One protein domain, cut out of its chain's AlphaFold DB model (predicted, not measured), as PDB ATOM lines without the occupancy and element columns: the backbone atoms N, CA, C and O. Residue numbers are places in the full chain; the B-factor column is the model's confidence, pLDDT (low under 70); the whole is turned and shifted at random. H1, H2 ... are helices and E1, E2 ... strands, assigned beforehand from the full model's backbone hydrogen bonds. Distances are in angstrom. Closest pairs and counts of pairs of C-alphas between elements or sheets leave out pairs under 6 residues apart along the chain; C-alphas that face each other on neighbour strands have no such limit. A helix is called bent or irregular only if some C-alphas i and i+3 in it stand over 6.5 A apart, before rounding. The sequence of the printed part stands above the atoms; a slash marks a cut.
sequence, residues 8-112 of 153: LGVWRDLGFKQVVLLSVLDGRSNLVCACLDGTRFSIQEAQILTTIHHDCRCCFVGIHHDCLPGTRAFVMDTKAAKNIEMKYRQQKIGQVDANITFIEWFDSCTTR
ATOM      1  N   LEU A   8     209.544 529.885 299.715       85.88
ATOM      2  CA  LEU A   8     208.259 530.517 300.024       85.88
ATOM      3  C   LEU A   8     208.241 532.029 299.780       85.88
ATOM      4  O   LEU A   8     207.245 532.542 299.277       85.88
ATOM      5  N   GLY A   9     209.330 532.736 300.111       85.38
ATOM      6  CA  GLY A   9     209.433 534.175 299.847       85.38
ATOM      7  C   GLY A   9     209.383 534.470 298.349       85.38
ATOM      8  O   GLY A   9     208.606 535.308 297.915       85.38
ATOM      9  N   VAL A  10     210.119 533.683 297.559       88.81
ATOM     10  CA  VAL A  10     210.124 533.783 296.093       88.81
ATOM     11  C   VAL A  10     208.728 533.533 295.525       88.81
ATOM     12  O   VAL A  10     208.252 534.320 294.715       88.81
ATOM     13  N   TRP A  11     208.036 532.482 295.970       91.06
ATOM     14  CA  TRP A  11     206.684 532.187 295.488       91.06
ATOM     15  C   TRP A  11     205.679 533.286 295.831       91.06
ATOM     16  O   TRP A  11     204.858 533.644 294.988       91.06
ATOM     17  N   ARG A  12     205.775 533.863 297.033       90.62
ATOM     18  CA  ARG A  12     204.953 535.009 297.435       90.62
ATOM     19  C   ARG A  12     205.204 536.214 296.536       90.62
ATOM     20  O   ARG A  12     204.250 536.827 296.067       90.62
ATOM     21  N   ASP A  13     206.469 536.541 296.296       92.00
ATOM     22  CA  ASP A  13     206.859 537.721 295.523       92.00
ATOM     23  C   ASP A  13     206.510 537.554 294.027       92.00
ATOM     24  O   ASP A  13     206.199 538.531 293.349       92.00
ATOM     25  N   LEU A  14     206.456 536.310 293.531       91.62
ATOM     26  CA  LEU A  14     205.922 535.949 292.209       91.62
ATOM     27  C   LEU A  14     204.378 535.942 292.138       91.62
ATOM     28  O   LEU A  14     203.820 535.659 291.080       91.62
ATOM     29  N   GLY A  15     203.677 536.241 293.237       91.75
ATOM     30  CA  GLY A  15     202.216 536.368 293.275       91.75
ATOM     31  C   GLY A  15     201.444 535.064 293.500       91.75
ATOM     32  O   GLY A  15     200.217 535.055 293.371       91.75
ATOM     33  N   PHE A  16     202.112 533.962 293.857       91.81
ATOM     34  CA  PHE A  16     201.415 532.727 294.222       91.81
ATOM     35  C   PHE A  16     200.718 532.877 295.580       91.81
ATOM     36  O   PHE A  16     201.219 533.537 296.487       91.81
ATOM     37  N   LYS A  17     199.553 532.239 295.735       91.31
ATOM     38  CA  LYS A  17     198.807 532.186 297.010       91.31
ATOM     39  C   LYS A  17     198.992 530.861 297.744       91.31
ATOM     40  O   LYS A  17     198.910 530.812 298.970       91.31
ATOM     41  N   GLN A  18     199.224 529.801 296.979       92.69
ATOM     42  CA  GLN A  18     199.366 528.442 297.464       92.69
ATOM     43  C   GLN A  18     200.662 527.827 296.957       92.69
ATOM     44  O   GLN A  18     201.171 528.159 295.881       92.69
ATOM     45  N   VAL A  19     201.172 526.904 297.756       92.56
ATOM     46  CA  VAL A  19     202.317 526.066 297.435       92.56
ATOM     47  C   VAL A  19     201.962 524.616 297.717       92.56
ATOM     48  O   VAL A  19     201.109 524.322 298.551       92.56
ATOM     49  N   VAL A  20     202.641 523.705 297.041       92.69
ATOM     50  CA  VAL A  20     202.590 522.273 297.331       92.69
ATOM     51  C   VAL A  20     203.948 521.819 297.844       92.69
ATOM     52  O   VAL A  20     204.988 522.267 297.348       92.69
ATOM     53  N   LEU A  21     203.940 520.968 298.870       91.50
ATOM     54  CA  LEU A  21     205.155 520.338 299.370       91.50
ATOM     55  C   LEU A  21     205.482 519.119 298.507       91.50
ATOM     56  O   LEU A  21     204.687 518.186 298.427       91.50
ATOM     57  N   LEU A  22     206.668 519.110 297.907       91.88
ATOM     58  CA  LEU A  22     207.197 517.967 297.175       91.88
ATOM     59  C   LEU A  22     208.376 517.361 297.923       91.88
ATOM     60  O   LEU A  22     209.413 517.996 298.096       91.88
ATOM     61  N   SER A  23     208.224 516.114 298.336       91.62
ATOM     62  CA  SER A  23     209.273 515.230 298.821       91.62
ATOM     63  C   SER A  23     210.101 514.666 297.664       91.62
ATOM     64  O   SER A  23     209.725 514.724 296.492       91.62
ATOM     65  N   VAL A  24     211.261 514.095 297.974       91.19
ATOM     66  CA  VAL A  24     212.010 513.302 296.993       91.19
ATOM     67  C   VAL A  24     211.458 511.879 297.006       91.19
ATOM     68  O   VAL A  24     211.294 511.294 298.072       91.19
ATOM     69  N   LEU A  25     211.213 511.288 295.839       94.88
ATOM     70  CA  LEU A  25     210.823 509.879 295.731       94.88
ATOM     71  C   LEU A  25     212.057 508.979 295.854       94.88
ATOM     72  O   LEU A  25     212.565 508.469 294.857       94.88
ATOM     73  N   ASP A  26     212.611 508.848 297.058       93.56
ATOM     74  CA  ASP A  26     213.702 507.915 297.331       93.56
ATOM     75  C   ASP A  26     213.614 507.275 298.719       93.56
ATOM     76  O   ASP A  26     212.883 507.733 299.596       93.56
ATOM     77  N   GLY A  27     214.396 506.213 298.933       91.56
ATOM     78  CA  GLY A  27     214.439 505.500 300.212       91.56
ATOM     79  C   GLY A  27     215.076 506.277 301.373       91.56
ATOM     80  O   GLY A  27     215.315 505.689 302.422       91.56
ATOM     81  N   ARG A  28     215.405 507.567 301.201       89.50
ATOM     82  CA  ARG A  28     216.000 508.430 302.239       89.50
ATOM     83  C   ARG A  28     215.064 509.555 302.677       89.50
ATOM     84  O   ARG A  28     215.382 510.254 303.638       89.50
ATOM     85  N   SER A  29     213.954 509.768 301.978       90.06
ATOM     86  CA  SER A  29     212.891 510.654 302.447       90.06
ATOM     87  C   SER A  29     212.266 510.066 303.700       90.06
ATOM     88  O   SER A  29     211.917 508.891 303.727       90.06
ATOM     89  N   ASN A  30     212.144 510.856 304.762       90.19
ATOM     90  CA  ASN A  30     211.551 510.355 305.997       90.19
ATOM     91  C   ASN A  30     210.026 510.186 305.861       90.19
ATOM     92  O   ASN A  30     209.410 510.712 304.931       90.19
ATOM     93  N   LEU A  31     209.424 509.469 306.812       93.44
ATOM     94  CA  LEU A  31     207.995 509.154 306.779       93.44
ATOM     95  C   LEU A  31     207.099 510.397 306.858       93.44
ATOM     96  O   LEU A  31     206.062 510.432 306.207       93.44
ATOM     97  N   VAL A  32     207.493 511.430 307.608       92.50
ATOM     98  CA  VAL A  32     206.702 512.665 307.728       92.50
ATOM     99  C   VAL A  32     206.634 513.381 306.379       92.50
ATOM    100  O   VAL A  32     205.549 513.694 305.901       92.50
ATOM    101  N   CYS A  33     207.773 513.572 305.714       91.25
ATOM    102  CA  CYS A  33     207.853 514.140 304.372       91.25
ATOM    103  C   CYS A  33     207.131 513.293 303.333       91.25
ATOM    104  O   CYS A  33     206.474 513.849 302.461       91.25
ATOM    105  N   ALA A  34     207.257 511.968 303.415       94.06
ATOM    106  CA  ALA A  34     206.519 511.049 302.558       94.06
ATOM    107  C   ALA A  34     205.002 511.232 302.712       94.06
ATOM    108  O   ALA A  34     204.288 511.273 301.719       94.06
ATOM    109  N   CYS A  35     204.511 511.403 303.941       94.81
ATOM    110  CA  CYS A  35     203.083 511.595 304.200       94.81
ATOM    111  C   CYS A  35     202.581 512.999 303.839       94.81
ATOM    112  O   CYS A  35     201.422 513.148 303.473       94.81
ATOM    113  N   LEU A  36     203.429 514.026 303.943       93.00
ATOM    114  CA  LEU A  36     203.074 515.399 303.568       93.00
ATOM    115  C   LEU A  36     203.209 515.672 302.060       93.00
ATOM    116  O   LEU A  36     202.762 516.719 301.590       93.00
ATOM    117  N   ASP A  37     203.837 514.773 301.305       94.31
ATOM    118  CA  ASP A  37     204.058 514.931 299.870       94.31
ATOM    119  C   ASP A  37     202.745 515.126 299.100       94.31
ATOM    120  O   ASP A  37     201.790 514.374 299.276       94.31
ATOM    121  N   GLY A  38     202.697 516.144 298.242       93.12
ATOM    122  CA  GLY A  38     201.496 516.506 297.488       93.12
ATOM    123  C   GLY A  38     200.479 517.342 298.277       93.12
ATOM    124  O   GLY A  38     199.498 517.810 297.696       93.12
ATOM    125  N   THR A  39     200.714 517.607 299.568       92.81
ATOM    126  CA  THR A  39     199.820 518.459 300.367       92.81
ATOM    127  C   THR A  39     199.967 519.922 299.960       92.81
ATOM    128  O   THR A  39     201.081 520.444 299.829       92.81
ATOM    129  N   ARG A  40     198.827 520.593 299.761       93.12
ATOM    130  CA  ARG A  40     198.752 522.021 299.434       93.12
ATOM    131  C   ARG A  40     198.630 522.850 300.703       93.12
ATOM    132  O   ARG A  40     197.862 522.512 301.596       93.12
ATOM    133  N   PHE A  41     199.336 523.967 300.729       91.38
ATOM    134  CA  PHE A  41     199.337 524.919 301.829       91.38
ATOM    135  C   PHE A  41     199.165 526.330 301.281       91.38
ATOM    136  O   PHE A  41     199.655 526.657 300.193       91.38
ATOM    137  N   SER A  42     198.524 527.202 302.053       92.00
ATOM    138  CA  SER A  42     198.746 528.636 301.876       92.00
ATOM    139  C   SER A  42     200.207 528.973 302.179       92.00
ATOM    140  O   SER A  42     200.890 528.276 302.938       92.00
ATOM    141  N   ILE A  43     200.711 530.066 301.608       88.88
ATOM    142  CA  ILE A  43     202.088 530.502 301.885       88.88
ATOM    143  C   ILE A  43     202.308 530.762 303.384       88.88
ATOM    144  O   ILE A  43     203.399 530.483 303.879       88.88
ATOM    145  N   GLN A  44     201.299 531.261 304.112       86.69
ATOM    146  CA  GLN A  44     201.419 531.481 305.557       86.69
ATOM    147  C   GLN A  44     201.536 530.162 306.333       86.69
ATOM    148  O   GLN A  44     202.421 530.035 307.174       86.69
ATOM    149  N   GLU A  45     200.707 529.160 306.027       87.62
ATOM    150  CA  GLU A  45     200.783 527.838 306.676       87.62
ATOM    151  C   GLU A  45     202.122 527.151 306.390       87.62
ATOM    152  O   GLU A  45     202.747 526.585 307.288       87.62
ATOM    153  N   ALA A  46     202.610 527.262 305.153       86.50
ATOM    154  CA  ALA A  46     203.865 526.649 304.743       86.50
ATOM    155  C   ALA A  46     205.087 527.204 305.493       86.50
ATOM    156  O   ALA A  46     206.085 526.497 305.627       86.50
ATOM    157  N   GLN A  47     205.032 528.435 306.023       80.88
ATOM    158  CA  GLN A  47     206.136 528.999 306.811       80.88
ATOM    159  C   GLN A  47     206.428 528.174 308.070       80.88
ATOM    160  O   GLN A  47     207.597 527.997 308.418       80.88
ATOM    161  N   ILE A  48     205.392 527.604 308.696       76.56
ATOM    162  CA  ILE A  48     205.508 526.748 309.889       76.56
ATOM    163  C   ILE A  48     206.272 525.452 309.560       76.56
ATOM    164  O   ILE A  48     207.001 524.913 310.388       76.56
ATOM    165  N   LEU A  49     206.163 524.982 308.317       74.56
ATOM    166  CA  LEU A  49     206.760 523.735 307.835       74.56
ATOM    167  C   LEU A  49     208.240 523.868 307.438       74.56
ATOM    168  O   LEU A  49     208.902 522.876 307.129       74.56
ATOM    169  N   THR A  50     208.800 525.077 307.431       64.69
ATOM    170  CA  THR A  50     210.194 525.293 306.997       64.69
ATOM    171  C   THR A  50     211.231 524.705 307.966       64.69
ATOM    172  O   THR A  50     212.404 524.574 307.615       64.69
ATOM    173  N   THR A  51     210.794 524.282 309.158       62.31
ATOM    174  CA  THR A  51     211.641 523.766 310.242       62.31
ATOM    175  C   THR A  51     211.311 522.335 310.686       62.31
ATOM    176  O   THR A  51     211.781 521.936 311.746       62.31
ATOM    177  N   ILE A  52     210.528 521.554 309.919       65.19
ATOM    178  CA  ILE A  52     210.029 520.220 310.349       65.19
ATOM    179  C   ILE A  52     211.168 519.305 310.834       65.19
ATOM    180  O   ILE A  52     211.019 518.620 311.840       65.19
ATOM    181  N   HIS A  53     212.321 519.297 310.161       67.25
ATOM    182  CA  HIS A  53     213.518 518.604 310.646       67.25
ATOM    183  C   HIS A  53     214.787 519.070 309.925       67.25
ATOM    184  O   HIS A  53     214.753 519.689 308.856       67.25
ATOM    185  N   HIS A  54     215.933 518.710 310.504       67.50
ATOM    186  CA  HIS A  54     217.235 518.890 309.873       67.50
ATOM    187  C   HIS A  54     217.329 518.100 308.559       67.50
ATOM    188  O   HIS A  54     216.758 517.019 308.415       67.50
ATOM    189  N   ASP A  55     218.025 518.687 307.585       71.31
ATOM    190  CA  ASP A  55     218.249 518.129 306.245       71.31
ATOM    191  C   ASP A  55     216.993 517.646 305.521       71.31
ATOM    192  O   ASP A  55     217.012 516.659 304.786       71.31
ATOM    193  N   CYS A  56     215.902 518.397 305.685       78.69
ATOM    194  CA  CYS A  56     214.731 518.257 304.838       78.69
ATOM    195  C   CYS A  56     215.109 518.374 303.360       78.69
ATOM    196  O   CYS A  56     215.803 519.300 302.935       78.69
ATOM    197  N   ARG A  57     214.667 517.374 302.594       81.75
ATOM    198  CA  ARG A  57     214.901 517.260 301.152       81.75
ATOM    199  C   ARG A  57     213.671 517.639 300.343       81.75
ATOM    200  O   ARG A  57     213.712 517.543 299.121       81.75
ATOM    201  N   CYS A  58     212.605 518.060 301.017       87.06
ATOM    202  CA  CYS A  58     211.437 518.588 300.351       87.06
ATOM    203  C   CYS A  58     211.708 519.976 299.778       87.06
ATOM    204  O   CYS A  58     212.563 520.723 300.261       87.06
ATOM    205  N   CYS A  59     210.914 520.344 298.784       87.75
ATOM    206  CA  CYS A  59     210.817 521.702 298.292       87.75
ATOM    207  C   CYS A  59     209.352 522.135 298.229       87.75
ATOM    208  O   CYS A  59     208.451 521.324 298.034       87.75
ATOM    209  N   PHE A  60     209.120 523.435 298.392       89.69
ATOM    210  CA  PHE A  60     207.833 524.033 298.068       89.69
ATOM    211  C   PHE A  60     207.845 524.523 296.632       89.69
ATOM    212  O   PHE A  60     208.804 525.191 296.222       89.69
ATOM    213  N   VAL A  61     206.763 524.243 295.912       90.81
ATOM    214  CA  VAL A  61     206.526 524.709 294.543       90.81
ATOM    215  C   VAL A  61     205.239 525.524 294.511       90.81
ATOM    216  O   VAL A  61     204.223 525.090 295.049       90.81
ATOM    217  N   GLY A  62     205.287 526.716 293.914       90.88
ATOM    218  CA  GLY A  62     204.115 527.563 293.719       90.88
ATOM    219  C   GLY A  62     203.139 526.909 292.753       90.88
ATOM    220  O   GLY A  62     203.542 526.413 291.700       90.88
ATOM    221  N   ILE A  63     201.856 526.904 293.112       90.06
ATOM    222  CA  ILE A  63     200.810 526.283 292.303       90.06
ATOM    223  C   ILE A  63     199.706 527.299 291.989       90.06
ATOM    224  O   ILE A  63     199.248 528.034 292.862       90.06
ATOM    225  N   HIS A  64     199.323 527.376 290.713       81.44
ATOM    226  CA  HIS A  64     198.255 528.259 290.220       81.44
ATOM    227  C   HIS A  64     197.015 527.477 289.751       81.44
ATOM    228  O   HIS A  64     195.909 528.005 289.775       81.44
ATOM    229  N   HIS A  65     197.195 526.223 289.332       75.62
ATOM    230  CA  HIS A  65     196.146 525.336 288.817       75.62
ATOM    231  C   HIS A  65     196.002 524.099 289.708       75.62
ATOM    232  O   HIS A  65     196.739 523.934 290.673       75.62
ATOM    233  N   ASP A  66     195.088 523.191 289.374       79.00
ATOM    234  CA  ASP A  66     194.903 521.970 290.159       79.00
ATOM    235  C   ASP A  66     195.995 520.911 289.973       79.00
ATOM    236  O   ASP A  66     196.006 519.931 290.710       79.00
ATOM    237  N   CYS A  67     196.931 521.081 289.044       84.38
ATOM    238  CA  CYS A  67     198.012 520.123 288.839       84.38
ATOM    239  C   CYS A  67     199.363 520.803 288.624       84.38
ATOM    240  O   CYS A  67     199.469 521.926 288.119       84.38
ATOM    241  N   LEU A  68     200.412 520.090 289.021       88.75
ATOM    242  CA  LEU A  68     201.788 520.410 288.693       88.75
ATOM    243  C   LEU A  68     202.108 519.921 287.278       88.75
ATOM    244  O   LEU A  68     201.812 518.770 286.952       88.75
ATOM    245  N   PRO A  69     202.738 520.751 286.434       89.06
ATOM    246  CA  PRO A  69     203.211 520.301 285.138       89.06
ATOM    247  C   PRO A  69     204.491 519.462 285.271       89.06
ATOM    248  O   PRO A  69     205.354 519.736 286.107       89.06
ATOM    249  N   GLY A  70     204.653 518.500 284.363       91.12
ATOM    250  CA  GLY A  70     205.903 517.769 284.164       91.12
ATOM    251  C   GLY A  70     206.031 516.490 284.987       91.12
ATOM    252  O   GLY A  70     205.053 515.899 285.439       91.12
ATOM    253  N   THR A  71     207.271 516.038 285.135       95.12
ATOM    254  CA  THR A  71     207.618 514.763 285.766       95.12
ATOM    255  C   THR A  71     208.579 514.964 286.935       95.12
ATOM    256  O   THR A  71     209.363 515.917 286.975       95.12
ATOM    257  N   ARG A  72     208.544 514.040 287.895       92.62
ATOM    258  CA  ARG A  72     209.453 513.982 289.042       92.62
ATOM    259  C   ARG A  72     210.300 512.720 288.980       92.62
ATOM    260  O   ARG A  72     209.801 511.628 288.726       92.62
ATOM    261  N   ALA A  73     211.596 512.872 289.236       93.94
ATOM    262  CA  ALA A  73     212.512 511.743 289.308       93.94
ATOM    263  C   ALA A  73     212.286 510.905 290.576       93.94
ATOM    264  O   ALA A  73     212.000 511.453 291.643       93.94
ATOM    265  N   PHE A  74     212.500 509.595 290.469       95.12
ATOM    266  CA  PHE A  74     212.488 508.678 291.604       95.12
ATOM    267  C   PHE A  74     213.719 507.769 291.632       95.12
ATOM    268  O   PHE A  74     214.345 507.499 290.604       95.12
ATOM    269  N   VAL A  75     214.044 507.279 292.829       94.69
ATOM    270  CA  VAL A  75     215.050 506.251 293.101       94.69
ATOM    271  C   VAL A  75     214.446 505.226 294.065       94.69
ATOM    272  O   VAL A  75     214.426 505.421 295.277       94.69
ATOM    273  N   MET A  76     213.978 504.103 293.530       94.00
ATOM    274  CA  MET A  76     213.434 502.959 294.269       94.00
ATOM    275  C   MET A  76     214.563 502.085 294.846       94.00
ATOM    276  O   MET A  76     214.687 500.890 294.568       94.00
ATOM    277  N   ASP A  77     215.455 502.712 295.605       91.00
ATOM    278  CA  ASP A  77     216.538 502.067 296.342       91.00
ATOM    279  C   ASP A  77     216.882 502.922 297.570       91.00
ATOM    280  O   ASP A  77     216.735 504.148 297.560       91.00
ATOM    281  N   THR A  78     217.345 502.279 298.637       86.31
ATOM    282  CA  THR A  78     217.855 502.968 299.831       86.31
ATOM    283  C   THR A  78     219.274 503.502 299.611       86.31
ATOM    284  O   THR A  78     219.708 504.455 300.265       86.31
ATOM    285  N   LYS A  79     220.008 502.939 298.643       86.44
ATOM    286  CA  LYS A  79     221.347 503.378 298.249       86.44
ATOM    287  C   LYS A  79     221.289 504.621 297.365       86.44
ATOM    288  O   LYS A  79     220.401 504.803 296.537       86.44
ATOM    289  N   ALA A  80     222.323 505.455 297.462       83.69
ATOM    290  CA  ALA A  80     222.527 506.540 296.506       83.69
ATOM    291  C   ALA A  80     222.667 505.987 295.076       83.69
ATOM    292  O   ALA A  80     223.358 504.989 294.878       83.69
ATOM    293  N   ALA A  81     222.111 506.679 294.075       84.94
ATOM    294  CA  ALA A  81     222.124 506.251 292.668       84.94
ATOM    295  C   ALA A  81     223.516 505.838 292.150       84.94
ATOM    296  O   ALA A  81     223.649 504.847 291.432       84.94
ATOM    297  N   LYS A  82     224.574 506.547 292.572       87.62
ATOM    298  CA  LYS A  82     225.971 506.222 292.232       87.62
ATOM    299  C   LYS A  82     226.420 504.831 292.708       87.62
ATOM    300  O   LYS A  82     227.254 504.219 292.054       87.62
ATOM    301  N   ASN A  83     225.837 504.337 293.799       89.75
ATOM    302  CA  ASN A  83     226.146 503.053 294.432       89.75
ATOM    303  C   ASN A  83     225.225 501.916 293.950       89.75
ATOM    304  O   ASN A  83     225.388 500.777 294.384       89.75
ATOM    305  N   ILE A  84     224.246 502.206 293.088       87.75
ATOM    306  CA  ILE A  84     223.417 501.188 292.438       87.75
ATOM    307  C   ILE A  84     224.189 500.675 291.222       87.75
ATOM    308  O   ILE A  84     224.628 501.471 290.382       87.75
ATOM    309  N   GLU A  85     224.358 499.354 291.123       88.94
ATOM    310  CA  GLU A  85     225.010 498.721 289.971       88.94
ATOM    311  C   GLU A  85     224.308 499.131 288.672       88.94
ATOM    312  O   GLU A  85     223.078 499.103 288.586       88.94
ATOM    313  N   MET A  86     225.092 499.491 287.651       88.25
ATOM    314  CA  MET A  86     224.592 500.066 286.393       88.25
ATOM    315  C   MET A  86     223.458 499.245 285.765       88.25
ATOM    316  O   MET A  86     222.441 499.815 285.377       88.25
ATOM    317  N   LYS A  87     223.591 497.911 285.751       89.44
ATOM    318  CA  LYS A  87     222.592 496.981 285.195       89.44
ATOM    319  C   LYS A  87     221.212 497.059 285.860       89.44
ATOM    320  O   LYS A  87     220.223 496.729 285.222       89.44
ATOM    321  N   TYR A  88     221.125 497.507 287.115       87.19
ATOM    322  CA  TYR A  88     219.861 497.607 287.853       87.19
ATOM    323  C   TYR A  88     219.283 499.026 287.865       87.19
ATOM    324  O   TYR A  88     218.166 499.222 288.339       87.19
ATOM    325  N   ARG A  89     220.004 500.032 287.347       88.38
ATOM    326  CA  ARG A  89     219.565 501.435 287.425       88.38
ATOM    327  C   ARG A  89     218.279 501.698 286.656       88.38
ATOM    328  O   ARG A  89     217.420 502.377 287.193       88.38
ATOM    329  N   GLN A  90     218.114 501.125 285.465       86.81
ATOM    330  CA  GLN A  90     216.917 501.340 284.637       86.81
ATOM    331  C   GLN A  90     215.619 500.861 285.309       86.81
ATOM    332  O   GLN A  90     214.554 501.390 285.025       86.81
ATOM    333  N   GLN A  91     215.703 499.880 286.212       86.88
ATOM    334  CA  GLN A  91     214.544 499.343 286.935       86.88
ATOM    335  C   GLN A  91     214.240 500.118 288.224       86.88
ATOM    336  O   GLN A  91     213.146 500.005 288.767       86.88
ATOM    337  N   LYS A  92     215.219 500.868 288.744       90.81
ATOM    338  CA  LYS A  92     215.133 501.538 290.050       90.81
ATOM    339  C   LYS A  92     215.109 503.054 289.958       90.81
ATOM    340  O   LYS A  92     214.707 503.703 290.913       90.81
ATOM    341  N   ILE A  93     215.576 503.626 288.856       93.00
ATOM    342  CA  ILE A  93     215.686 505.064 288.647       93.00
ATOM    343  C   ILE A  93     214.860 505.415 287.424       93.00
ATOM    344  O   ILE A  93     215.050 504.836 286.356       93.00
ATOM    345  N   GLY A  94     213.980 506.392 287.575       94.12
ATOM    346  CA  GLY A  94     213.119 506.828 286.491       94.12
ATOM    347  C   GLY A  94     212.440 508.145 286.808       94.12
ATOM    348  O   GLY A  94     212.899 508.909 287.661       94.12
ATOM    349  N   GLN A  95     211.349 508.404 286.102       95.31
ATOM    350  CA  GLN A  95     210.494 509.559 286.316       95.31
ATOM    351  C   GLN A  95     209.033 509.115 286.334       95.31
ATOM    352  O   GLN A  95     208.661 508.177 285.633       95.31
ATOM    353  N   VAL A  96     208.228 509.789 287.142       95.81
ATOM    354  CA  VAL A  96     206.767 509.652 287.203       95.81
ATOM    355  C   VAL A  96     206.131 511.025 287.021       95.81
ATOM    356  O   VAL A  96     206.833 512.033 287.078       95.81
ATOM    357  N   ASP A  97     204.824 511.081 286.787       95.94
ATOM    358  CA  ASP A  97     204.088 512.347 286.768       95.94
ATOM    359  C   ASP A  97     204.306 513.124 288.082       95.94
ATOM    360  O   ASP A  97     204.376 512.529 289.161       95.94
ATOM    361  N   ALA A  98     204.469 514.449 288.000       94.12
ATOM    362  CA  ALA A  98     204.769 515.286 289.163       94.12
ATOM    363  C   ALA A  98     203.650 515.301 290.221       94.12
ATOM    364  O   ALA A  98     203.913 515.667 291.367       94.12
ATOM    365  N   ASN A  99     202.431 514.903 289.851       94.50
ATOM    366  CA  ASN A  99     201.277 514.824 290.742       94.50
ATOM    367  C   ASN A  99     201.180 513.484 291.482       94.50
ATOM    368  O   ASN A  99     200.371 513.380 292.397       94.50
ATOM    369  N   ILE A 100     202.001 512.485 291.128       96.38
ATOM    370  CA  ILE A 100     202.076 511.230 291.883       96.38
ATOM    371  C   ILE A 100     202.707 511.510 293.245       96.38
ATOM    372  O   ILE A 100     203.887 511.881 293.348       96.38
ATOM    373  N   THR A 101     201.914 511.289 294.289       96.56
ATOM    374  CA  THR A 101     202.342 511.425 295.679       96.56
ATOM    375  C   THR A 101     203.322 510.322 296.063       96.56
ATOM    376  O   THR A 101     203.393 509.258 295.444       96.56
ATOM    377  N   PHE A 102     204.084 510.547 297.128       96.88
ATOM    378  CA  PHE A 102     204.991 509.543 297.663       96.88
ATOM    379  C   PHE A 102     204.226 508.290 298.073       96.88
ATOM    380  O   PHE A 102     204.734 507.202 297.842       96.88
ATOM    381  N   ILE A 103     203.021 508.423 298.638       96.69
ATOM    382  CA  ILE A 103     202.180 507.280 299.024       96.69
ATOM    383  C   ILE A 103     201.834 506.440 297.787       96.69
ATOM    384  O   ILE A 103     202.122 505.247 297.766       96.69
ATOM    385  N   GLU A 104     201.320 507.065 296.726       96.88
ATOM    386  CA  GLU A 104     200.969 506.366 295.481       96.88
ATOM    387  C   GLU A 104     202.193 505.726 294.810       96.88
ATOM    388  O   GLU A 104     202.159 504.568 294.386       96.88
ATOM    389  N   TRP A 105     203.314 506.452 294.746       97.00
ATOM    390  CA  TRP A 105     204.570 505.906 294.239       97.00
ATOM    391  C   TRP A 105     205.056 504.732 295.095       97.00
ATOM    392  O   TRP A 105     205.451 503.696 294.554       97.00
ATOM    393  N   PHE A 106     205.006 504.863 296.420       96.94
ATOM    394  CA  PHE A 106     205.434 503.840 297.368       96.94
ATOM    395  C   PHE A 106     204.603 502.568 297.230       96.94
ATOM    396  O   PHE A 106     205.169 501.475 297.251       96.94
ATOM    397  N   ASP A 107     203.295 502.689 297.016       95.25
ATOM    398  CA  ASP A 107     202.402 501.550 296.793       95.25
ATOM    399  C   ASP A 107     202.761 500.778 295.515       95.25
ATOM    400  O   ASP A 107     202.706 499.546 295.504       95.25
ATOM    401  N   SER A 108     203.231 501.481 294.478       93.81
ATOM    402  CA  SER A 108     203.743 500.871 293.241       93.81
ATOM    403  C   SER A 108     205.138 500.237 293.374       93.81
ATOM    404  O   SER A 108     205.580 499.507 292.482       93.81
ATOM    405  N   CYS A 109     205.860 500.505 294.467       94.69
ATOM    406  CA  CYS A 109     207.215 500.002 294.657       94.69
ATOM    407  C   CYS A 109     207.255 498.501 294.969       94.69
ATOM    408  O   CYS A 109     206.320 497.903 295.499       94.69
ATOM    409  N   THR A 110     208.412 497.883 294.712       94.19
ATOM    410  CA  THR A 110     208.627 496.468 295.044       94.19
ATOM    411  C   THR A 110     208.492 496.197 296.547       94.19
ATOM    412  O   THR A 110     208.948 496.984 297.377       94.19
ATOM    413  N   THR A 111     207.977 495.015 296.904       95.31
ATOM    414  CA  THR A 111     207.883 494.523 298.293       95.31
ATOM    415  C   THR A 111     209.210 494.639 299.044       95.31
ATOM    416  O   THR A 111     209.242 495.012 300.213       95.31
ATOM    417  N   ARG A 112     210.325 494.362 298.356       94.31
ATOM    418  CA  ARG A 112     211.670 494.498 298.917       94.31
ATOM    419  C   ARG A 112     211.967 495.943 299.320       94.31
ATOM    420  O   ARG A 112     212.435 496.165 300.429       94.31
TER     421      ARG A 112
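This is residues 8 to 112 of the 153 residues of an uncharacterized protein of Acinetobacter larvae (UniProt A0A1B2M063). Two small sheets follow each other along an elongated domain: E2, E1 and E3 toward one end, with H1 and H3 over one face, and the two-stranded ribbon of E4 and E5 toward the other end, with H4 at its far tip. H2 and H5 meet between these ends, and residues 25 to 26 pair in parallel with residues 74 to 75 of E4. The printed part has 105 residues with five named helices and five named strands, in the order H1 E1 H2 E2 H3 E3 E4 H4 E5 H5; the class is mixed, helices and strands. Both sheets, E2 - E1 - E3 and E4 - E5, are antiparallel. The whole is compact by its radius of gyration of the C-alphas, 14.8 A, and spans 45 by 28 by 23 A.

Find C-alpha 8 at (208.259, 530.517, 300.024), where H1 begins; it runs to residue 13. E1 follows at residues 18 to 22, 13.1 A long, then H2 at 31 to 36 and E2 at 40 to 42. H3, residues 43 to 51, is 14.4 A long and only just irregular, with C-alphas 48 and 51 6.8 A apart. E3 is residues 59 to 63, 12.5 A; E4 is 71 to 75, 13.5 A. H4, residues 86 to 92, is irregular, with C-alphas 87 and 90 7.2 A apart. E5 is residues 93 to 97, 13.8 A, and H5, residues 102 to 108, ends at C-alpha 108, (203.743, 500.871, 293.241).

Look first at the sheet E2 E1 E3: N 20 and O 61 of E1 and E3 are 2.9 A apart, and N 41 and O 19 of E2 and E1 2.8 A. H1 and H3 lie on the same face, in two layers, helices over a sheet, at heights of 8.9 A and 9.0 A; they touch at the C-alphas of Leu 8 and Ile 43, 6.4 A. E2, H3 and E3 form a split strand-helix-strand unit, two strands running the same way with E1 between them, its crossover right-handed. H2 only grazes this sheet, and touches H5 at the C-alphas of Ala 34 and Phe 102, 5.3 A. In the other sheet, N 72 of E4 and O 96 of E5 are 2.8 A apart. The closest C-alphas of E4 and H4 are Val 75 and Lys 92, 5.6 A. Every O i to N i+4 pair is within hydrogen-bond range in H1, H2 and H5; H3 has 1 of 5 and H4 1 of 3, against 4 of 6 and 3 of 4 O i to N i+3 pairs.

The two C-alphas farthest apart, Gln 44 and Lys 87, are 45.3 A from each other. The printed part has no cut, and no link is long. Mean pLDDT of the printed part is 89.1; look for values under 70 at residues 50 to 54, of which 50 to 51 belong to H3.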